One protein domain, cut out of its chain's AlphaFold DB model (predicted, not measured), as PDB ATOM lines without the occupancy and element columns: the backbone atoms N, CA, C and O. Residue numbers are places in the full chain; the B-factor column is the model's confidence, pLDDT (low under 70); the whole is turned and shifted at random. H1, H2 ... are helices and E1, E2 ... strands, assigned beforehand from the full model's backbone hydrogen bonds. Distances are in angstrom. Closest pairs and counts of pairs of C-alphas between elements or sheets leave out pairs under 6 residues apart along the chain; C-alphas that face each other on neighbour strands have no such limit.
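Overview. This is residues 122 to 288 of the 295 residues of the protein "Cytochrome bc1 complex Rieske iron-sulfur subunit" of Actinobacteria bacterium (UniProt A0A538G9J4). Two strongly twisted sheets lie face to face with their strands crossed: E4, E3, E2, E6 and E5 make one, and E1, E8, E9 and E10 the other. Beyond one end of this sandwich lies a lobe of loops, residues 173 to 182 and 211 to 235, with short E7 in it, and a tail from residue 273 leads away to little H2. The printed part has 167 residues with two named helices and ten named strands, in the order E1 E2 H1 E3 E4 E5 E6 E7 E8 E9 E10 H2; under half of the residues are in these elements, and the class is mostly strand. The five-strand sheet runs E4, E3, E2, E6, E5, all antiparallel, and the branched one is antiparallel in each neighbour pair. The whole is compact, with a radius of gyration of the C-alphas of 15.3 A and spans of 44 by 39 by 29 A.

Along the chain. Start at C-alpha 122, (75.580, 44.229, 70.891), where E1, residues 122 to 125, begins. Next come E2, residues 134 to 140, and H1, residues 146 to 149. E3, residues 150 to 161, spans 31.0 A and bends by 57 degrees at residue 158. E4, residues 164 to 171, spans 22.0 A; after it find E5, residues 193 to 197, and E6, residues 200 to 207, 22.3 A long. E7 is residues 228 to 230 and E8 residues 239 to 245. E9, residues 248 to 261, spans 27.5 A and bends by 110 degrees at residue 258. E10, residues 268 to 272, precedes H2, residues 285 to 288, which ends at (105.178, 65.085, 59.620).

Arrangement. In the five-strand sheet look at N 137 and O 153, 2.9 A apart, between E2 and E3. Hairpin E3 and E4 has N 156 and O 168 at 2.8 A, E2 and E6 have N 136 and O 205 at 2.8 A, and hairpin E5 and E6 has N 195 and O 202 at 2.8 A. H1 only grazes this sheet. E8, E9 and E10 form a meander, each strand the antiparallel neighbour of the one before, with N 241 and O 253 at 2.8 A and N 268 and O 261 at 2.8 A. E1 and E8 lie on opposite sides of E9; N 123 and O 249 are 2.8 A apart. Between the sheets, the closest C-alphas of E4 and E8 are those of Met 170 and Arg 239, 4.3 A apart. E7 pairs with no named strand, but residues 221 to 222 pair with it, antiparallel. H1 and H2 are too short for an O i to N i+4 pair; each has its one O i to N i+3 pair within range.

Size, cuts and confidence. The two C-alphas farthest apart, those of Gln 190 and Leu 288, are 46.8 A apart. The links E4 to E5, E6 to E7 and E10 to H2 are long. The printed part has no cut, its mean pLDDT is 93.0, and no printed residue is under 70.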
ATOM      1  N   ASP A 122      76.550  44.079  69.801       92.50
ATOM      2  CA  ASP A 122      75.580  44.229  70.891       92.50
ATOM      3  C   ASP A 122      76.257  43.885  72.219       92.50
ATOM      4  O   ASP A 122      76.585  42.726  72.412       92.50
ATOM      5  N   LEU A 123      76.466  44.847  73.123       92.31
ATOM      6  CA  LEU A 123      77.029  44.615  74.461       92.31
ATOM      7  C   LEU A 123      75.983  44.129  75.484       92.31
ATOM      8  O   LEU A 123      76.337  43.802  76.618       92.31
ATOM      9  N   GLY A 124      74.706  44.064  75.101       91.50
ATOM     10  CA  GLY A 124      73.593  43.664  75.955       91.50
ATOM     11  C   GLY A 124      72.780  44.845  76.509       91.50
ATOM     12  O   GLY A 124      72.946  45.989  76.077       91.50
ATOM     13  N   PRO A 125      71.854  44.589  77.451       91.56
ATOM     14  CA  PRO A 125      70.925  45.597  77.962       91.56
ATOM     15  C   PRO A 125      71.646  46.709  78.734       91.56
ATOM     16  O   PRO A 125      72.561  46.435  79.505       91.56
ATOM     17  N   ILE A 126      71.181  47.957  78.616       91.69
ATOM     18  CA  ILE A 126      71.794  49.109  79.308       91.69
ATOM     19  C   ILE A 126      71.815  48.967  80.837       91.69
ATOM     20  O   ILE A 126      72.726  49.476  81.480       91.69
ATOM     21  N   GLY A 127      70.859  48.231  81.420       88.38
ATOM     22  CA  GLY A 127      70.818  47.949  82.861       88.38
ATOM     23  C   GLY A 127      71.981  47.082  83.360       88.38
ATOM     24  O   GLY A 127      72.186  46.973  84.561       88.38
ATOM     25  N   ALA A 128      72.757  46.489  82.449       87.38
ATOM     26  CA  ALA A 128      74.006  45.794  82.753       87.38
ATOM     27  C   ALA A 128      75.156  46.730  83.142       87.38
ATOM     28  O   ALA A 128      76.192  46.261  83.605       87.38
ATOM     29  N   PHE A 129      74.998  48.028  82.891       93.19
ATOM     30  CA  PHE A 129      76.020  49.042  83.092       93.19
ATOM     31  C   PHE A 129      75.510  50.042  84.138       93.19
ATOM     32  O   PHE A 129      74.824  51.005  83.771       93.19
ATOM     33  N   PRO A 130      75.795  49.812  85.434       92.62
ATOM     34  CA  PRO A 130      75.402  50.726  86.498       92.62
ATOM     35  C   PRO A 130      75.977  52.125  86.268       92.62
ATOM     36  O   PRO A 130      77.094  52.284  85.769       92.62
ATOM     37  N   GLU A 131      75.204  53.150  86.615       94.00
ATOM     38  CA  GLU A 131      75.643  54.539  86.491       94.00
ATOM     39  C   GLU A 131      76.852  54.819  87.395       94.00
ATOM     40  O   GLU A 131      76.882  54.423  88.556       94.00
ATOM     41  N   GLY A 132      77.864  55.492  86.846       91.19
ATOM     42  CA  GLY A 132      79.087  55.865  87.558       91.19
ATOM     43  C   GLY A 132      80.124  54.747  87.707       91.19
ATOM     44  O   GLY A 132      81.283  55.046  87.991       91.19
ATOM     45  N   GLU A 133      79.763  53.486  87.457       92.88
ATOM     46  CA  GLU A 133      80.687  52.354  87.545       92.88
ATOM     47  C   GLU A 133      81.343  52.035  86.198       92.88
ATOM     48  O   GLU A 133      80.724  52.122  85.133       92.88
ATOM     49  N   PHE A 134      82.618  51.643  86.247       96.25
ATOM     50  CA  PHE A 134      83.316  51.122  85.080       96.25
ATOM     51  C   PHE A 134      83.135  49.611  84.977       96.25
ATOM     52  O   PHE A 134      83.284  48.867  85.944       96.25
ATOM     53  N   VAL A 135      82.900  49.152  83.756       96.31
ATOM     54  CA  VAL A 135      82.814  47.741  83.402       96.31
ATOM     55  C   VAL A 135      83.775  47.474  82.252       96.31
ATOM     56  O   VAL A 135      83.788  48.190  81.250       96.31
ATOM     57  N   ILE A 136      84.584  46.430  82.383       96.94
ATOM     58  CA  ILE A 136      85.403  45.898  81.298       96.94
ATOM     59  C   ILE A 136      84.517  44.958  80.485       96.94
ATOM     60  O   ILE A 136      84.172  43.876  80.956       96.94
ATOM     61  N   ALA A 137      84.150  45.361  79.273       95.75
ATOM     62  CA  ALA A 137      83.413  44.527  78.332       95.75
ATOM     63  C   ALA A 137      84.395  43.868  77.357       95.75
ATOM     64  O   ALA A 137      85.046  44.559  76.576       95.75
ATOM     65  N   THR A 138      84.504  42.542  77.397       95.19
ATOM     66  CA  THR A 138      85.342  41.740  76.497       95.19
ATOM     67  C   THR A 138      84.466  41.036  75.469       95.19
ATOM     68  O   THR A 138      83.542  40.313  75.839       95.19
ATOM     69  N   PHE A 139      84.765  41.223  74.186       93.56
ATOM     70  CA  PHE A 139      83.964  40.741  73.058       93.56
ATOM     71  C   PHE A 139      84.858  40.385  71.863       93.56
ATOM     72  O   PHE A 139      86.028  40.767  71.814       93.56
ATOM     73  N   LEU A 140      84.311  39.669  70.881       91.94
ATOM     74  CA  LEU A 140      84.970  39.435  69.594       91.94
ATOM     75  C   LEU A 140      84.557  40.533  68.612       91.94
ATOM     76  O   LEU A 140      83.372  40.676  68.312       91.94
ATOM     77  N   SER A 141      85.512  41.321  68.112       89.12
ATOM     78  CA  SER A 141      85.216  42.351  67.107       89.12
ATOM     79  C   SER A 141      84.877  41.747  65.740       89.12
ATOM     80  O   SER A 141      84.191  42.379  64.942       89.12
ATOM     81  N   ASP A 142      85.362  40.532  65.474       87.75
ATOM     82  CA  ASP A 142      85.024  39.734  64.297       87.75
ATOM     83  C   ASP A 142      84.893  38.245  64.680       87.75
ATOM     84  O   ASP A 142      85.894  37.530  64.767       87.75
ATOM     85  N   PRO A 143      83.661  37.743  64.877       83.19
ATOM     86  CA  PRO A 143      83.432  36.348  65.236       83.19
ATOM     87  C   PRO A 143      84.020  35.328  64.248       83.19
ATOM     88  O   PRO A 143      84.323  34.216  64.664       83.19
ATOM     89  N   GLN A 144      84.192  35.678  62.964       84.75
ATOM     90  CA  GLN A 144      84.756  34.766  61.957       84.75
ATOM     91  C   GLN A 144      86.266  34.597  62.122       84.75
ATOM     92  O   GLN A 144      86.800  33.508  61.923       84.75
ATOM     93  N   ALA A 145      86.946  35.660  62.544       86.81
ATOM     94  CA  ALA A 145      88.352  35.613  62.914       86.81
ATOM     95  C   ALA A 145      88.575  34.901  64.265       86.81
ATOM     96  O   ALA A 145      89.703  34.555  64.598       86.81
ATOM     97  N   GLY A 146      87.524  34.659  65.056       87.62
ATOM     98  CA  GLY A 146      87.626  33.966  66.339       87.62
ATOM     99  C   GLY A 146      88.434  34.759  67.370       87.62
ATOM    100  O   GLY A 146      88.365  35.989  67.426       87.62
ATOM    101  N   GLU A 147      89.215  34.056  68.191       89.62
ATOM    102  CA  GLU A 147      89.902  34.599  69.375       89.62
ATOM    103  C   GLU A 147      90.895  35.732  69.091       89.62
ATOM    104  O   GLU A 147      91.075  36.625  69.919       89.62
ATOM    105  N   ILE A 148      91.494  35.781  67.898       90.75
ATOM    106  CA  ILE A 148      92.412  36.873  67.523       90.75
ATOM    107  C   ILE A 148      91.700  38.232  67.416       90.75
ATOM    108  O   ILE A 148      92.326  39.293  67.516       90.75
ATOM    109  N   SER A 149      90.377  38.216  67.245       90.69
ATOM    110  CA  SER A 149      89.533  39.409  67.232       90.69
ATOM    111  C   SER A 149      89.047  39.813  68.625       90.69
ATOM    112  O   SER A 149      88.288  40.773  68.750       90.69
ATOM    113  N   ARG A 150      89.472  39.118  69.690       93.25
ATOM    114  CA  ARG A 150      89.092  39.464  71.059       93.25
ATOM    115  C   ARG A 150      89.591  40.861  71.407       93.25
ATOM    116  O   ARG A 150      90.779  41.171  71.284       93.25
ATOM    117  N   ARG A 151      88.678  41.724  71.832       93.62
ATOM    118  CA  ARG A 151      88.939  43.095  72.276       93.62
ATOM    119  C   ARG A 151      88.275  43.320  73.625       93.62
ATOM    120  O   ARG A 151      87.344  42.607  73.992       93.62
ATOM    121  N   ALA A 152      88.766  44.322  74.344       95.62
ATOM    122  CA  ALA A 152      88.115  44.836  75.533       95.62
ATOM    123  C   ALA A 152      87.831  46.333  75.373       95.62
ATOM    124  O   ALA A 152      88.553  47.065  74.687       95.62
ATOM    125  N   ALA A 153      86.751  46.777  76.001       97.00
ATOM    126  CA  ALA A 153      86.390  48.176  76.120       97.00
ATOM    127  C   ALA A 153      86.079  48.503  77.581       97.00
ATOM    128  O   ALA A 153      85.481  47.697  78.294       97.00
ATOM    129  N   PHE A 154      86.468  49.697  78.009       97.62
ATOM    130  CA  PHE A 154      86.062  50.259  79.288       97.62
ATOM    131  C   PHE A 154      84.771  51.039  79.075       97.62
ATOM    132  O   PHE A 154      84.767  52.066  78.394       97.62
ATOM    133  N   VAL A 155      83.680  50.531  79.634       97.62
ATOM    134  CA  VAL A 155      82.344  51.118  79.535       97.62
ATOM    135  C   VAL A 155      82.016  51.778  80.867       97.62
ATOM    136  O   VAL A 155      82.075  51.122  81.902       97.62
ATOM    137  N   ARG A 156      81.640  53.055  80.846       96.69
ATOM    138  CA  ARG A 156      81.022  53.746  81.981       96.69
ATOM    139  C   ARG A 156      79.706  54.362  81.544       96.69
ATOM    140  O   ARG A 156      79.666  55.118  80.571       96.69
ATOM    141  N   ASN A 157      78.647  54.060  82.279       96.38
ATOM    142  CA  ASN A 157      77.369  54.738  82.131       96.38
ATOM    143  C   ASN A 157      77.441  56.084  82.868       96.38
ATOM    144  O   ASN A 157      77.715  56.127  84.064       96.38
ATOM    145  N   ASN A 158      77.241  57.184  82.146       95.31
ATOM    146  CA  ASN A 158      77.283  58.546  82.681       95.31
ATOM    147  C   ASN A 158      75.880  59.087  83.022       95.31
ATOM    148  O   ASN A 158      75.729  60.298  83.183       95.31
ATOM    149  N   GLY A 159      74.858  58.230  83.044       93.19
ATOM    150  CA  GLY A 159      73.472  58.620  83.275       93.19
ATOM    151  C   GLY A 159      72.814  59.152  82.006       93.19
ATOM    152  O   GLY A 159      72.988  58.601  80.917       93.19
ATOM    153  N   PHE A 160      72.046  60.233  82.127       90.62
ATOM    154  CA  PHE A 160      71.284  60.814  81.019       90.62
ATOM    155  C   PHE A 160      71.682  62.268  80.751       90.62
ATOM    156  O   PHE A 160      71.822  63.076  81.664       90.62
ATOM    157  N   VAL A 161      71.800  62.619  79.469       88.06
ATOM    158  CA  VAL A 161      71.868  64.006  78.992       88.06
ATOM    159  C   VAL A 161      70.515  64.341  78.377       88.06
ATOM    160  O   VAL A 161      70.174  63.898  77.276       88.06
ATOM    161  N   GLY A 162      69.700  65.092  79.116       88.31
ATOM    162  CA  GLY A 162      68.301  65.311  78.753       88.31
ATOM    163  C   GLY A 162      67.522  63.994  78.776       88.31
ATOM    164  O   GLY A 162      67.356  63.393  79.830       88.31
ATOM    165  N   LYS A 163      67.041  63.540  77.612       86.38
ATOM    166  CA  LYS A 163      66.310  62.264  77.460       86.38
ATOM    167  C   LYS A 163      67.164  61.131  76.883       86.38
ATOM    168  O   LYS A 163      66.667  60.019  76.725       86.38
ATOM    169  N   SER A 164      68.423  61.408  76.547       89.00
ATOM    170  CA  SER A 164      69.310  60.447  75.894       89.00
ATOM    171  C   SER A 164      70.299  59.867  76.904       89.00
ATOM    172  O   SER A 164      70.919  60.637  77.640       89.00
ATOM    173  N   PRO A 165      70.481  58.538  76.955       92.19
ATOM    174  CA  PRO A 165      71.490  57.936  77.811       92.19
ATOM    175  C   PRO A 165      72.895  58.309  77.322       92.19
ATOM    176  O   PRO A 165      73.143  58.430  76.120       92.19
ATOM    177  N   SER A 166      73.812  58.491  78.263       94.25
ATOM    178  CA  SER A 166      75.181  58.925  78.024       94.25
ATOM    179  C   SER A 166      76.151  57.843  78.470       94.25
ATOM    180  O   SER A 166      76.101  57.382  79.604       94.25
ATOM    181  N   PHE A 167      77.061  57.453  77.582       96.50
ATOM    182  CA  PHE A 167      78.074  56.441  77.859       96.50
ATOM    183  C   PHE A 167      79.455  56.948  77.456       96.50
ATOM    184  O   PHE A 167      79.631  57.568  76.408       96.50
ATOM    185  N   THR A 168      80.451  56.632  78.279       96.44
ATOM    186  CA  THR A 168      81.863  56.700  77.904       96.44
ATOM    187  C   THR A 168      82.306  55.282  77.580       96.44
ATOM    188  O   THR A 168      82.319  54.431  78.465       96.44
ATOM    189  N   ILE A 169      82.670  55.022  76.323       97.56
ATOM    190  CA  ILE A 169      83.165  53.708  75.899       97.56
ATOM    191  C   ILE A 169      84.539  53.873  75.269       97.56
ATOM    192  O   ILE A 169      84.664  54.361  74.146       97.56
ATOM    193  N   MET A 170      85.573  53.492  76.011       97.62
ATOM    194  CA  MET A 170      86.969  53.615  75.596       97.62
ATOM    195  C   MET A 170      87.510  52.263  75.153       97.62
ATOM    196  O   MET A 170      87.231  51.234  75.766       97.62
ATOM    197  N   SER A 171      88.316  52.265  74.102       97.25
ATOM    198  CA  SER A 171      89.130  51.117  73.724       97.25
ATOM    199  C   SER A 171      90.161  50.830  74.805       97.25
ATOM    200  O   SER A 171      90.824  51.740  75.294       97.25
ATOM    201  N   SER A 172      90.349  49.552  75.135       97.00
ATOM    202  CA  SER A 172      91.454  49.139  75.997       97.00
ATOM    203  C   SER A 172      92.797  49.119  75.258       97.00
ATOM    204  O   SER A 172      93.768  48.615  75.808       97.00
ATOM    205  N   ARG A 173      92.881  49.552  73.993       96.81
ATOM    206  CA  ARG A 173      94.139  49.583  73.232       96.81
ATOM    207  C   ARG A 173      94.859  50.904  73.454       96.81
ATOM    208  O   ARG A 173      94.309  51.971  73.204       96.81
ATOM    209  N   CYS A 174      96.109  50.813  73.883       97.62
ATOM    210  CA  CYS A 174      96.993  51.956  74.013       97.62
ATOM    211  C   CYS A 174      97.293  52.546  72.637       97.62
ATOM    212  O   CYS A 174      97.728  51.832  71.737       97.62
ATOM    213  N   THR A 175      97.173  53.861  72.513       96.81
ATOM    214  CA  THR A 175      97.410  54.602  71.267       96.81
ATOM    215  C   THR A 175      98.886  54.758  70.912       96.81
ATOM    216  O   THR A 175      99.195  55.419  69.933       96.81
ATOM    217  N   HIS A 176      99.807  54.169  71.685       96.00
ATOM    218  CA  HIS A 176     101.223  54.084  71.322       96.00
ATOM    219  C   HIS A 176     101.453  53.034  70.226       96.00
ATOM    220  O   HIS A 176     101.831  53.374  69.119       96.00
ATOM    221  N   VAL A 177     101.214  51.756  70.544       95.38
ATOM    222  CA  VAL A 177     101.446  50.609  69.637       95.38
ATOM    223  C   VAL A 177     100.370  49.521  69.781       95.38
ATOM    224  O   VAL A 177     100.578  48.362  69.433       95.38
ATOM    225  N   GLY A 178      99.224  49.851  70.383       94.62
ATOM    226  CA  GLY A 178      98.064  48.960  70.426       94.62
ATOM    227  C   GLY A 178      98.009  47.941  71.570       94.62
ATOM    228  O   GLY A 178      97.072  47.139  71.614       94.62
ATOM    229  N   CYS A 179      98.966  47.950  72.504       96.38
ATOM    230  CA  CYS A 179      98.953  47.066  73.679       96.38
ATOM    231  C   CYS A 179      97.680  47.229  74.533       96.38
ATOM    232  O   CYS A 179      97.198  48.355  74.681       96.38
ATOM    233  N   PRO A 180      97.167  46.157  75.167       96.38
ATOM    234  CA  PRO A 180      96.015  46.253  76.053       96.38
ATOM    235  C   PRO A 180      96.378  46.978  77.359       96.38
ATOM    236  O   PRO A 180      97.143  46.471  78.181       96.38
ATOM    237  N   THR A 181      95.819  48.165  77.558       97.75
ATOM    238  CA  THR A 181      95.850  48.886  78.831       97.75
ATOM    239  C   THR A 181      95.023  48.168  79.888       97.75
ATOM    240  O   THR A 181      94.045  47.497  79.560       97.75
ATOM    241  N   GLN A 182      95.386  48.366  81.149       97.12
ATOM    242  CA  GLN A 182      94.689  47.842  82.317       97.12
ATOM    243  C   GLN A 182      94.161  48.996  83.178       97.12
ATOM    244  O   GLN A 182      94.764  50.071  83.185       97.12
ATOM    245  N   PRO A 183      93.049  48.811  83.906       97.31
ATOM    246  CA  PRO A 183      92.609  49.784  84.896       97.31
ATOM    247  C   PRO A 183      93.610  49.859  86.055       97.31
ATOM    248  O   PRO A 183      94.039  48.842  86.598       97.31
ATOM    249  N   ASN A 184      93.952  51.075  86.470       96.25
ATOM    250  CA  ASN A 184      94.750  51.329  87.663       96.25
ATOM    251  C   ASN A 184      93.825  51.286  88.891       96.25
ATOM    252  O   ASN A 184      93.373  52.321  89.390       96.25
ATOM    253  N   GLY A 185      93.496  50.074  89.337       93.25
ATOM    254  CA  GLY A 185      92.623  49.828  90.483       93.25
ATOM    255  C   GLY A 185      92.083  48.396  90.513       93.25
ATOM    256  O   GLY A 185      92.489  47.566  89.697       93.25
ATOM    257  N   PRO A 186      91.193  48.062  91.463       94.44
ATOM    258  CA  PRO A 186      90.678  46.708  91.586       94.44
ATOM    259  C   PRO A 186      89.801  46.318  90.386       94.44
ATOM    260  O   PRO A 186      88.969  47.090  89.895       94.44
ATOM    261  N   ILE A 187      89.976  45.074  89.944       95.69
ATOM    262  CA  ILE A 187      89.120  44.394  88.971       95.69
ATOM    263  C   ILE A 187      88.354  43.317  89.732       95.69
ATOM    264  O   ILE A 187      88.952  42.427  90.337       95.69
ATOM    265  N   PHE A 188      87.027  43.382  89.710       94.56
ATOM    266  CA  PHE A 188      86.177  42.482  90.480       94.56
ATOM    267  C   PHE A 188      85.862  41.216  89.681       94.56
ATOM    268  O   PHE A 188      84.710  40.948  89.359       94.56
ATOM    269  N   VAL A 189      86.891  40.418  89.373       93.06
ATOM    270  CA  VAL A 189      86.771  39.171  88.584       93.06
ATOM    271  C   VAL A 189      85.765  38.170  89.157       93.06
ATOM    272  O   VAL A 189      85.142  37.433  88.412       93.06
ATOM    273  N   GLN A 190      85.532  38.176  90.471       92.25
ATOM    274  CA  GLN A 190      84.520  37.320  91.109       92.25
ATOM    275  C   GLN A 190      83.078  37.720  90.753       92.25
ATOM    276  O   GLN A 190      82.158  36.936  90.959       92.25
ATOM    277  N   LYS A 191      82.878  38.938  90.238       90.88
ATOM    278  CA  LYS A 191      81.599  39.464  89.745       90.88
ATOM    279  C   LYS A 191      81.540  39.439  88.215       90.88
ATOM    280  O   LYS A 191      80.873  40.277  87.614       90.88
ATOM    281  N   GLU A 192      82.309  38.559  87.576       90.94
ATOM    282  CA  GLU A 192      82.253  38.420  86.128       90.94
ATOM    283  C   GLU A 192      80.942  37.781  85.683       90.94
ATOM    284  O   GLU A 192      80.465  36.813  86.272       90.94
ATOM    285  N   GLU A 193      80.374  38.314  84.609       89.81
ATOM    286  CA  GLU A 193      79.168  37.769  84.001       89.81
ATOM    287  C   GLU A 193      79.417  37.505  82.519       89.81
ATOM    288  O   GLU A 193      79.911  38.366  81.783       89.81
ATOM    289  N   PHE A 194      79.039  36.310  82.075       87.81
ATOM    290  CA  PHE A 194      79.037  35.936  80.667       87.81
ATOM    291  C   PHE A 194      77.644  36.146  80.093       87.81
ATOM    292  O   PHE A 194      76.637  35.724  80.662       87.81
ATOM    293  N   ARG A 195      77.581  36.822  78.951       82.31
ATOM    294  CA  ARG A 195      76.335  37.213  78.303       82.31
ATOM    295  C   ARG A 195      76.352  36.741  76.869       82.31
ATOM    296  O   ARG A 195      77.189  37.159  76.073       82.31
ATOM    297  N   ARG A 196      75.397  35.888  76.520       81.88
ATOM    298  CA  ARG A 196      75.209  35.461  75.138       81.88
ATOM    299  C   ARG A 196      74.390  36.511  74.396       81.88
ATOM    300  O   ARG A 196      73.251  36.786  74.760       81.88
ATOM    301  N   THR A 197      74.977  37.088  73.360       78.31
ATOM    302  CA  THR A 197      74.334  38.060  72.470       78.31
ATOM    303  C   THR A 197      74.146  37.458  71.082       78.31
ATOM    304  O   THR A 197      74.637  36.366  70.787       78.31
ATOM    305  N   ASN A 198      73.466  38.185  70.196       70.81
ATOM    306  CA  ASN A 198      73.261  37.761  68.808       70.81
ATOM    307  C   ASN A 198      74.572  37.639  68.004       70.81
ATOM    308  O   ASN A 198      74.570  37.064  66.918       70.81
ATOM    309  N   VAL A 199      75.675  38.208  68.504       71.38
ATOM    310  CA  VAL A 199      76.973  38.270  67.810       71.38
ATOM    311  C   VAL A 199      78.024  37.363  68.469       71.38
ATOM    312  O   VAL A 199      79.063  37.100  67.872       71.38
ATOM    313  N   GLY A 200      77.752  36.839  69.668       78.62
ATOM    314  CA  GLY A 200      78.669  35.977  70.412       78.62
ATOM    315  C   GLY A 200      78.526  36.130  71.924       78.62
ATOM    316  O   GLY A 200      77.620  36.804  72.417       78.62
ATOM    317  N   GLU A 201      79.423  35.492  72.667       86.19
ATOM    318  CA  GLU A 201      79.513  35.649  74.118       86.19
ATOM    319  C   GLU A 201      80.348  36.882  74.484       86.19
ATOM    320  O   GLU A 201      81.398  37.143  73.895       86.19
ATOM    321  N   ILE A 202      79.861  37.644  75.458       90.62
ATOM    322  CA  ILE A 202      80.488  38.854  75.973       90.62
ATOM    323  C   ILE A 202      80.710  38.671  77.459       90.62
ATOM    324  O   ILE A 202      79.784  38.335  78.194       90.62
ATOM    325  N   LYS A 203      81.937  38.919  77.899       93.31
ATOM    326  CA  LYS A 203      82.304  38.884  79.311       93.31
ATOM    327  C   LYS A 203      82.337  40.305  79.846       93.31
ATOM    328  O   LYS A 203      83.087  41.130  79.325       93.31
ATOM    329  N   VAL A 204      81.557  40.585  80.882       93.62
ATOM    330  CA  VAL A 204      81.560  41.875  81.577       93.62
ATOM    331  C   VAL A 204      82.135  41.711  82.977       93.62
ATOM    332  O   VAL A 204      81.774  40.782  83.694       93.62
ATOM    333  N   VAL A 205      83.063  42.591  83.353       95.50
ATOM    334  CA  VAL A 205      83.722  42.559  84.667       95.50
ATOM    335  C   VAL A 205      83.742  43.967  85.261       95.50
ATOM    336  O   VAL A 205      84.379  44.850  84.679       95.50
ATOM    337  N   PRO A 206      83.083  44.214  86.403       95.81
ATOM    338  CA  PRO A 206      83.151  45.505  87.081       95.81
ATOM    339  C   PRO A 206      84.584  45.848  87.515       95.81
ATOM    340  O   PRO A 206      85.362  44.977  87.915       95.81
ATOM    341  N   THR A 207      84.939  47.128  87.481       95.81
ATOM    342  CA  THR A 207      86.251  47.626  87.910       95.81
ATOM    343  C   THR A 207      86.155  49.041  88.471       95.81
ATOM    344  O   THR A 207      85.265  49.809  88.112       95.81
ATOM    345  N   LEU A 208      87.090  49.401  89.354       95.44
ATOM    346  CA  LEU A 208      87.217  50.751  89.894       95.44
ATOM    347  C   LEU A 208      88.582  51.345  89.506       95.44
ATOM    348  O   LEU A 208      89.533  51.243  90.280       95.44
ATOM    349  N   PRO A 209      88.712  51.970  88.324       94.56
ATOM    350  CA  PRO A 209      89.966  52.544  87.841       94.56
ATOM    351  C   PRO A 209      90.231  53.908  88.496       94.56
ATOM    352  O   PRO A 209      90.272  54.934  87.821       94.56
ATOM    353  N   ALA A 210      90.384  53.949  89.822       90.38
ATOM    354  CA  ALA A 210      90.567  55.202  90.564       90.38
ATOM    355  C   ALA A 210      91.791  56.006  90.078       90.38
ATOM    356  O   ALA A 210      91.757  57.233  90.069       90.38
ATOM    357  N   GLY A 211      92.848  55.319  89.625       92.69
ATOM    358  CA  GLY A 211      94.037  55.928  89.021       92.69
ATOM    359  C   GLY A 211      94.007  56.021  87.489       92.69
ATOM    360  O   GLY A 211      95.066  56.170  86.880       92.69
ATOM    361  N   GLY A 212      92.845  55.848  86.852       96.69
ATOM    362  CA  GLY A 212      92.703  55.796  85.396       96.69
ATOM    363  C   GLY A 212      93.179  54.472  84.792       96.69
ATOM    364  O   GLY A 212      92.881  53.404  85.327       96.69
ATOM    365  N   PHE A 213      93.911  54.523  83.680       98.25
ATOM    366  CA  PHE A 213      94.351  53.339  82.933       98.25
ATOM    367  C   PHE A 213      95.855  53.384  82.652       98.25
ATOM    368  O   PHE A 213      96.418  54.445  82.390       98.25
ATOM    369  N   GLY A 214      96.518  52.232  82.697       97.94
ATOM    370  CA  GLY A 214      97.955  52.095  82.469       97.94
ATOM    371  C   GLY A 214      98.274  51.087  81.368       97.94
ATOM    372  O   GLY A 214      97.658  50.026  81.275       97.94
ATOM    373  N   CYS A 215      99.242  51.406  80.514       97.94
ATOM    374  CA  CYS A 215      99.770  50.504  79.495       97.94
ATOM    375  C   CYS A 215     101.038  49.807  80.016       97.94
ATOM    376  O   CYS A 215     102.066  50.478  80.162       97.94
ATOM    377  N   PRO A 216     101.032  48.476  80.215       97.00
ATOM    378  CA  PRO A 216     102.172  47.762  80.792       97.00
ATOM    379  C   PRO A 216     103.379  47.658  79.849       97.00
ATOM    380  O   PRO A 216     104.478  47.380  80.307       97.00
ATOM    381  N   CYS A 217     103.203  47.883  78.542       96.94
ATOM    382  CA  CYS A 217     104.284  47.703  77.568       96.94
ATOM    383  C   CYS A 217     105.389  48.763  77.694       96.94
ATOM    384  O   CYS A 217     106.566  48.431  77.706       96.94
ATOM    385  N   HIS A 218     105.009  50.043  77.768       97.00
ATOM    386  CA  HIS A 218     105.955  51.171  77.768       97.00
ATOM    387  C   HIS A 218     105.559  52.280  78.759       97.00
ATOM    388  O   HIS A 218     106.004  53.418  78.632       97.00
ATOM    389  N   GLY A 219     104.656  51.990  79.705       96.69
ATOM    390  CA  GLY A 219     104.299  52.910  80.790       96.69
ATOM    391  C   GLY A 219     103.466  54.129  80.380       96.69
ATOM    392  O   GLY A 219     103.568  55.177  81.011       96.69
ATOM    393  N   SER A 220     102.660  54.040  79.313       98.19
ATOM    394  CA  SER A 220     101.687  55.107  79.015       98.19
ATOM    395  C   SER A 220     100.566  55.110  80.046       98.19
ATOM    396  O   SER A 220      99.934  54.075  80.242       98.19
ATOM    397  N   GLN A 221     100.299  56.264  80.652       98.31
ATOM    398  CA  GLN A 221      99.249  56.446  81.652       98.31
ATOM    399  C   GLN A 221      98.140  57.336  81.101       98.31
ATOM    400  O   GLN A 221      98.404  58.290  80.363       98.31
ATOM    401  N   PHE A 222      96.909  57.030  81.494       98.38
ATOM    402  CA  PHE A 222      95.702  57.733  81.096       98.38
ATOM    403  C   PHE A 222      94.826  58.016  82.317       98.38
ATOM    404  O   PHE A 222      94.790  57.210  83.245       98.38
ATOM    405  N   ASP A 223      94.122  59.145  82.329       97.75
ATOM    406  CA  ASP A 223      93.133  59.460  83.364       97.75
ATOM    407  C   ASP A 223      91.826  58.657  83.178       97.75
ATOM    408  O   ASP A 223      91.699  57.820  82.283       97.75
ATOM    409  N   THR A 224      90.833  58.898  84.035       96.44
ATOM    410  CA  THR A 224      89.530  58.212  83.990       96.44
ATOM    411  C   THR A 224      88.679  58.572  82.768       96.44
ATOM    412  O   THR A 224      87.725  57.861  82.466       96.44
ATOM    413  N   GLU A 225      89.017  59.635  82.037       97.12
ATOM    414  CA  GLU A 225      88.402  59.991  80.753       97.12
ATOM    415  C   GLU A 225      89.230  59.513  79.552       97.12
ATOM    416  O   GLU A 225      88.846  59.737  78.399       97.12
ATOM    417  N   GLY A 226      90.349  58.835  79.811       97.38
ATOM    418  CA  GLY A 226      91.257  58.320  78.804       97.38
ATOM    419  C   GLY A 226      92.243  59.357  78.272       97.38
ATOM    420  O   GLY A 226      92.959  59.044  77.322       97.38
ATOM    421  N   ASN A 227      92.326  60.570  78.833       97.88
ATOM    422  CA  ASN A 227      93.379  61.510  78.443       97.88
ATOM    423  C   ASN A 227      94.730  60.961  78.849       97.88
ATOM    424  O   ASN A 227      94.915  60.538  79.987       97.88
ATOM    425  N   ARG A 228      95.707  61.051  77.952       97.06
ATOM    426  CA  ARG A 228      97.079  60.702  78.292       97.06
ATOM    427  C   ARG A 228      97.635  61.659  79.346       97.06
ATOM    428  O   ARG A 228      97.657  62.869  79.133       97.06
ATOM    429  N   THR A 229      98.158  61.098  80.429       97.56
ATOM    430  CA  THR A 229      98.821  61.826  81.518       97.56
ATOM    431  C   THR A 229     100.335  61.625  81.521       97.56
ATOM    432  O   THR A 229     101.061  62.547  81.883       97.56
ATOM    433  N   ALA A 230     100.835  60.465  81.076       97.00
ATOM    434  CA  ALA A 230     102.270  60.177  80.996       97.00
ATOM    435  C   ALA A 230     102.611  59.112  79.936       97.00
ATOM    436  O   ALA A 230     101.728  58.450  79.389       97.00
ATOM    437  N   GLY A 231     103.908  58.939  79.670       96.38
ATOM    438  CA  GLY A 231     104.460  57.924  78.767       96.38
ATOM    439  C   GLY A 231     104.310  58.234  77.268       96.38
ATOM    440  O   GLY A 231     103.858  59.328  76.911       96.38
ATOM    441  N   PRO A 232     104.723  57.288  76.399       96.81
ATOM    442  CA  PRO A 232     104.994  57.541  74.978       96.81
ATOM    443  C   PRO A 232     103.769  57.587  74.057       96.81
ATOM    444  O   PRO A 232     103.921  57.911  72.884       96.81
ATOM    445  N   ALA A 233     102.562  57.259  74.532       97.12
ATOM    446  CA  ALA A 233     101.358  57.434  73.723       97.12
ATOM    447  C   ALA A 233     101.265  58.886  73.194       97.12
ATOM    448  O   ALA A 233     101.619  59.819  73.911       97.12
ATOM    449  N   PRO A 234     100.786  59.129  71.968       95.56
ATOM    450  CA  PRO A 234     100.747  60.487  71.426       95.56
ATOM    451  C   PRO A 234      99.432  61.219  71.744       95.56
ATOM    452  O   PRO A 234      99.359  62.442  71.643       95.56
ATOM    453  N   ARG A 235      98.376  60.497  72.142       96.12
ATOM    454  CA  ARG A 235      97.007  61.027  72.292       96.12
ATOM    455  C   ARG A 235      96.180  60.240  73.313       96.12
ATOM    456  O   ARG A 235      96.634  59.209  73.805       96.12
ATOM    457  N   ALA A 236      94.981  60.733  73.634       97.69
ATOM    458  CA  ALA A 236      94.020  60.051  74.503       97.69
ATOM    459  C   ALA A 236      93.579  58.689  73.933       97.69
ATOM    460  O   ALA A 236      93.732  58.443  72.736       97.69
ATOM    461  N   LEU A 237      93.028  57.813  74.779       97.94
ATOM    462  CA  LEU A 237      92.459  56.532  74.352       97.94
ATOM    463  C   LEU A 237      91.359  56.740  73.308       97.94
ATOM    464  O   LEU A 237      90.511  57.628  73.430       97.94
ATOM    465  N   ASP A 238      91.361  55.871  72.299       97.31
ATOM    466  CA  ASP A 238      90.292  55.814  71.310       97.31
ATOM    467  C   ASP A 238      88.952  55.496  71.971       97.31
ATOM    468  O   ASP A 238      88.875  54.759  72.959       97.31
ATOM    469  N   ARG A 239      87.874  56.018  71.392       97.12
ATOM    470  CA  ARG A 239      86.512  55.782  71.868       97.12
ATOM    471  C   ARG A 239      85.696  55.068  70.804       97.12
ATOM    472  O   ARG A 239      85.968  55.167  69.610       97.12
ATOM    473  N   TYR A 240      84.688  54.336  71.247       96.69
ATOM    474  CA  TYR A 240      83.710  53.745  70.350       96.69
ATOM    475  C   TYR A 240      82.499  54.658  70.228       96.69
ATOM    476  O   TYR A 240      81.990  55.186  71.218       96.69
ATOM    477  N   GLN A 241      82.011  54.806  69.003       95.44
ATOM    478  CA  GLN A 241      80.647  55.251  68.778       95.44
ATOM    479  C   GLN A 241      79.693  54.200  69.342       95.44
ATOM    480  O   GLN A 241      79.999  53.005  69.348       95.44
ATOM    481  N   PHE A 242      78.532  54.641  69.810       95.25
ATOM    482  CA  PHE A 242      77.520  53.734  70.317       95.25
ATOM    483  C   PHE A 242      76.129  54.143  69.864       95.25
ATOM    484  O   PHE A 242      75.865  55.306  69.556       95.25
ATOM    485  N   SER A 243      75.227  53.171  69.854       95.12
ATOM    486  CA  SER A 243      73.804  53.405  69.665       95.12
ATOM    487  C   SER A 243      73.001  52.585  70.666       95.12
ATOM    488  O   SER A 243      73.428  51.515  71.101       95.12
ATOM    489  N   ILE A 244      71.830  53.086  71.056       94.31
ATOM    490  CA  ILE A 244      70.890  52.317  71.870       94.31
ATOM    491  C   ILE A 244      69.793  51.790  70.959       94.31
ATOM    492  O   ILE A 244      69.066  52.564  70.338       94.31
ATOM    493  N   ARG A 245      69.655  50.466  70.883       93.50
ATOM    494  CA  ARG A 245      68.649  49.807  70.041       93.50
ATOM    495  C   ARG A 245      67.859  48.839  70.902       93.50
ATOM    496  O   ARG A 245      68.430  47.904  71.450       93.50
ATOM    497  N   ARG A 246      66.546  49.058  71.039       91.88
ATOM    498  CA  ARG A 246      65.652  48.213  71.863       91.88
ATOM    499  C   ARG A 246      66.159  48.021  73.309       91.88
ATOM    500  O   ARG A 246      66.085  46.927  73.849       91.88
ATOM    501  N   GLY A 247      66.719  49.072  73.915       90.88
ATOM    502  CA  GLY A 247      67.263  49.025  75.282       90.88
ATOM    503  C   GLY A 247      68.625  48.334  75.421       90.88
ATOM    504  O   GLY A 247      69.118  48.199  76.538       90.88
ATOM    505  N   HIS A 248      69.245  47.918  74.316       92.94
ATOM    506  CA  HIS A 248      70.592  47.352  74.290       92.94
ATOM    507  C   HIS A 248      71.626  48.396  73.873       92.94
ATOM    508  O   HIS A 248      71.331  49.253  73.034       92.94
ATOM    509  N   LEU A 249      72.829  48.296  74.433       94.50
ATOM    510  CA  LEU A 249      73.985  49.115  74.089       94.50
ATOM    511  C   LEU A 249      74.755  48.471  72.935       94.50
ATOM    512  O   LEU A 249      75.340  47.406  73.094       94.50
ATOM    513  N   TRP A 250      74.781  49.131  71.781       94.44
ATOM    514  CA  TRP A 250      75.511  48.678  70.602       94.44
ATOM    515  C   TRP A 250      76.785  49.484  70.425       94.44
ATOM    516  O   TRP A 250      76.753  50.712  70.432       94.44
ATOM    517  N   LEU A 251      77.892  48.779  70.238       93.94
ATOM    518  CA  LEU A 251      79.198  49.315  69.909       93.94
ATOM    519  C   LEU A 251      79.337  49.428  68.392       93.94
ATOM    520  O   LEU A 251      79.140  48.443  67.687       93.94
ATOM    521  N   GLU A 252      79.683  50.606  67.895       93.00
ATOM    522  CA  GLU A 252      79.838  50.888  66.466       93.00
ATOM    523  C   GLU A 252      81.332  51.079  66.124       93.00
ATOM    524  O   GLU A 252      82.213  50.426  66.687       93.00
ATOM    525  N   GLY A 253      81.643  51.977  65.184       91.56
ATOM    526  CA  GLY A 253      83.013  52.293  64.791       91.56
ATOM    527  C   GLY A 253      83.834  52.968  65.895       91.56
ATOM    528  O   GLY A 253      83.318  53.717  66.725       91.56
ATOM    529  N   ILE A 254      85.144  52.735  65.857       93.44
ATOM    530  CA  ILE A 254      86.125  53.442  66.686       93.44
ATOM    531  C   ILE A 254      86.417  54.810  66.067       93.44
ATOM    532  O   ILE A 254      86.513  54.931  64.846       93.44
ATOM    533  N   TYR A 255      86.603  55.822  66.908       94.88
ATOM    534  CA  TYR A 255      87.100  57.138  66.531       94.88
ATOM    535  C   TYR A 255      88.211  57.584  67.484       94.88
ATOM    536  O   TYR A 255      88.267  57.156  68.643       94.88
ATOM    537  N   SER A 256      89.082  58.460  66.990       95.94
ATOM    538  CA  SER A 256      90.240  58.916  67.753       95.94
ATOM    539  C   SER A 256      89.976  60.204  68.500       95.94
ATOM    540  O   SER A 256      89.157  61.026  68.095       95.94
ATOM    541  N   VAL A 257      90.654  60.353  69.636       96.94
ATOM    542  CA  VAL A 257      90.469  61.470  70.562       96.94
ATOM    543  C   VAL A 257      91.825  62.102  70.844       96.94
ATOM    544  O   VAL A 257      92.763  61.408  71.234       96.94
ATOM    545  N   SER A 258      91.944  63.419  70.666       95.56
ATOM    546  CA  SER A 258      93.153  64.144  71.080       95.56
ATOM    547  C   SER A 258      93.123  64.441  72.577       95.56
ATOM    548  O   SER A 258      94.078  64.143  73.297       95.56
ATOM    549  N   ARG A 259      92.004  65.002  73.048       95.06
ATOM    550  CA  ARG A 259      91.761  65.392  74.438       95.06
ATOM    551  C   ARG A 259      90.266  65.405  74.759       95.06
ATOM    552  O   ARG A 259      89.421  65.687  73.910       95.06
ATOM    553  N   VAL A 260      89.967  65.178  76.027       97.00
ATOM    554  CA  VAL A 260      88.664  65.296  76.667       97.00
ATOM    555  C   VAL A 260      88.744  66.389  77.731       97.00
ATOM    556  O   VAL A 260      89.668  66.405  78.542       97.00
ATOM    557  N   GLN A 261      87.797  67.324  77.715       96.81
ATOM    558  CA  GLN A 261      87.677  68.399  78.704       96.81
ATOM    559  C   GLN A 261      86.422  68.183  79.549       96.81
ATOM    560  O   GLN A 261      85.338  68.009  78.995       96.81
ATOM    561  N   GLY A 262      86.549  68.243  80.875       94.69
ATOM    562  CA  GLY A 262      85.467  67.870  81.791       94.69
ATOM    563  C   GLY A 262      85.346  66.352  81.945       94.69
ATOM    564  O   GLY A 262      86.272  65.621  81.601       94.69
ATOM    565  N   SER A 263      84.217  65.882  82.473       92.75
ATOM    566  CA  SER A 263      83.999  64.463  82.761       92.75
ATOM    567  C   SER A 263      82.552  64.030  82.531       92.75
ATOM    568  O   SER A 263      81.611  64.839  82.515       92.75
ATOM    569  N   GLY A 264      82.386  62.723  82.328       91.06
ATOM    570  CA  GLY A 264      81.081  62.086  82.193       91.06
ATOM    571  C   GLY A 264      80.197  62.710  81.115       91.06
ATOM    572  O   GLY A 264      80.636  62.999  80.003       91.06
ATOM    573  N   ALA A 265      78.932  62.929  81.464       90.38
ATOM    574  CA  ALA A 265      77.894  63.432  80.571       90.38
ATOM    575  C   ALA A 265      78.148  64.855  80.032       90.38
ATOM    576  O   ALA A 265      77.586  65.229  79.006       90.38
ATOM    577  N   THR A 266      78.999  65.638  80.698       91.12
ATOM    578  CA  THR A 266      79.317  67.027  80.314       91.12
ATOM    579  C   THR A 266      80.640  67.162  79.565       91.12
ATOM    580  O   THR A 266      81.024  68.269  79.178       91.12
ATOM    581  N   ALA A 267      81.350  66.049  79.359       93.50
ATOM    582  CA  ALA A 267      82.660  66.057  78.740       93.50
ATOM    583  C   ALA A 267      82.600  66.543  77.283       93.50
ATOM    584  O   ALA A 267      81.789  66.082  76.480       93.50
ATOM    585  N   ARG A 268      83.516  67.443  76.917       95.12
ATOM    586  CA  ARG A 268      83.752  67.852  75.528       95.12
ATOM    587  C   ARG A 268      84.884  67.021  74.949       95.12
ATOM    588  O   ARG A 268      86.003  67.053  75.460       95.12
ATOM    589  N   ILE A 269      84.584  66.281  73.889       95.56
ATOM    590  CA  ILE A 269      85.510  65.345  73.250       95.56
ATOM    591  C   ILE A 269      86.008  65.973  71.948       95.56
ATOM    592  O   ILE A 269      85.212  66.263  71.061       95.56
ATOM    593  N   HIS A 270      87.322  66.155  71.829       95.94
ATOM    594  CA  HIS A 270      87.962  66.595  70.587       95.94
ATOM    595  C   HIS A 270      88.267  65.364  69.732       95.94
ATOM    596  O   HIS A 270      89.282  64.691  69.938       95.94
ATOM    597  N   SER A 271      87.327  65.018  68.849       94.75
ATOM    598  CA  SER A 271      87.344  63.788  68.056       94.75
ATOM    599  C   SER A 271      87.875  63.979  66.637       94.75
ATOM    600  O   SER A 271      87.731  65.036  66.026       94.75
ATOM    601  N   PHE A 272      88.450  62.906  66.105       92.62
ATOM    602  CA  PHE A 272      88.999  62.793  64.758       92.62
ATOM    603  C   PHE A 272      88.502  61.501  64.109       92.62
ATOM    604  O   PHE A 272      87.990  60.600  64.788       92.62
ATOM    605  N   LYS A 273      88.688  61.383  62.789       90.88
ATOM    606  CA  LYS A 273      88.606  60.077  62.125       90.88
ATOM    607  C   LYS A 273      89.614  59.127  62.785       90.88
ATOM    608  O   LYS A 273      90.565  59.574  63.419       90.88
ATOM    609  N   ARG A 274      89.337  57.824  62.734       90.81
ATOM    610  CA  ARG A 274      90.177  56.811  63.375       90.81
ATOM    611  C   ARG A 274      91.609  56.933  62.859       90.81
ATOM    612  O   ARG A 274      91.827  56.696  61.688       90.81
ATOM    613  N   LEU A 275      92.538  57.262  63.740       91.44
ATOM    614  CA  LEU A 275      93.959  57.358  63.436       91.44
ATOM    615  C   LEU A 275      94.652  56.025  63.720       91.44
ATOM    616  O   LEU A 275      94.136  55.189  64.475       91.44
ATOM    617  N   GLY A 276      95.839  55.861  63.146       89.31
ATOM    618  CA  GLY A 276      96.746  54.763  63.440       89.31
ATOM    619  C   GLY A 276      97.146  54.685  64.914       89.31
ATOM    620  O   GLY A 276      97.046  55.653  65.684       89.31
ATOM    621  N   ASP A 277      97.628  53.512  65.320       88.75
ATOM    622  CA  ASP A 277      98.359  53.378  66.581       88.75
ATOM    623  C   ASP A 277      99.703  54.125  66.415       88.75
ATOM    624  O   ASP A 277     100.438  53.887  65.462       88.75
ATOM    625  N   GLY A 278     100.022  55.050  67.319       91.06
ATOM    626  CA  GLY A 278     101.235  55.875  67.267       91.06
ATOM    627  C   GLY A 278     101.079  57.190  66.499       91.06
ATOM    628  O   GLY A 278     101.941  58.061  66.617       91.06
ATOM    629  N   GLU A 279      99.964  57.377  65.792       92.75
ATOM    630  CA  GLU A 279      99.662  58.608  65.066       92.75
ATOM    631  C   GLU A 279      99.192  59.722  66.024       92.75
ATOM    632  O   GLU A 279      98.217  59.534  66.772       92.75
ATOM    633  N   PRO A 280      99.855  60.895  66.042       92.00
ATOM    634  CA  PRO A 280      99.414  62.046  66.821       92.00
ATOM    635  C   PRO A 280      98.120  62.647  66.266       92.00
ATOM    636  O   PRO A 280      98.001  62.906  65.076       92.00
ATOM    637  N   ALA A 281      97.165  62.956  67.145       89.50
ATOM    638  CA  ALA A 281      95.904  63.589  66.738       89.50
ATOM    639  C   ALA A 281      96.003  65.110  66.535       89.50
ATOM    640  O   ALA A 281      95.098  65.728  65.983       89.50
ATOM    641  N   SER A 282      97.056  65.735  67.054       86.69
ATOM    642  CA  SER A 282      97.254  67.184  67.017       86.69
ATOM    643  C   SER A 282      98.717  67.522  67.282       86.69
ATOM    644  O   SER A 282      99.413  66.718  67.898       86.69
ATOM    645  N   GLY A 283      99.125  68.743  66.938       86.25
ATOM    646  CA  GLY A 283     100.490  69.235  67.137       86.25
ATOM    647  C   GLY A 283     101.271  69.295  65.823       86.25
ATOM    648  O   GLY A 283     100.784  68.825  64.796       86.25
ATOM    649  N   PRO A 284     102.464  69.905  65.808       84.81
ATOM    650  CA  PRO A 284     103.307  69.931  64.614       84.81
ATOM    651  C   PRO A 284     103.740  68.524  64.170       84.81
ATOM    652  O   PRO A 284     103.977  68.300  62.987       84.81
ATOM    653  N   GLU A 285     103.796  67.559  65.091       84.81
ATOM    654  CA  GLU A 285     104.181  66.177  64.810       84.81
ATOM    655  C   GLU A 285     103.176  65.474  63.893       84.81
ATOM    656  O   GLU A 285     103.577  64.639  63.086       84.81
ATOM    657  N   SER A 286     101.886  65.838  63.953       86.50
ATOM    658  CA  SER A 286     100.868  65.245  63.076       86.50
ATOM    659  C   SER A 286     101.041  65.661  61.612       86.50
ATOM    660  O   SER A 286     100.561  64.969  60.727       86.50
ATOM    661  N   LEU A 287     101.731  66.775  61.337       84.62
ATOM    662  CA  LEU A 287     102.006  67.229  59.968       84.62
ATOM    663  C   LEU A 287     103.113  66.406  59.294       84.62
ATOM    664  O   LEU A 287     103.137  66.278  58.073       84.62
ATOM    665  N   LEU A 288     104.043  65.879  60.091       85.00
ATOM    666  CA  LEU A 288     105.178  65.085  59.620       85.00
ATOM    667  C   LEU A 288     104.904  63.578  59.693       85.00
ATOM    668  O   LEU A 288     105.742  62.787  59.255       85.00
TER     669      LEU A 288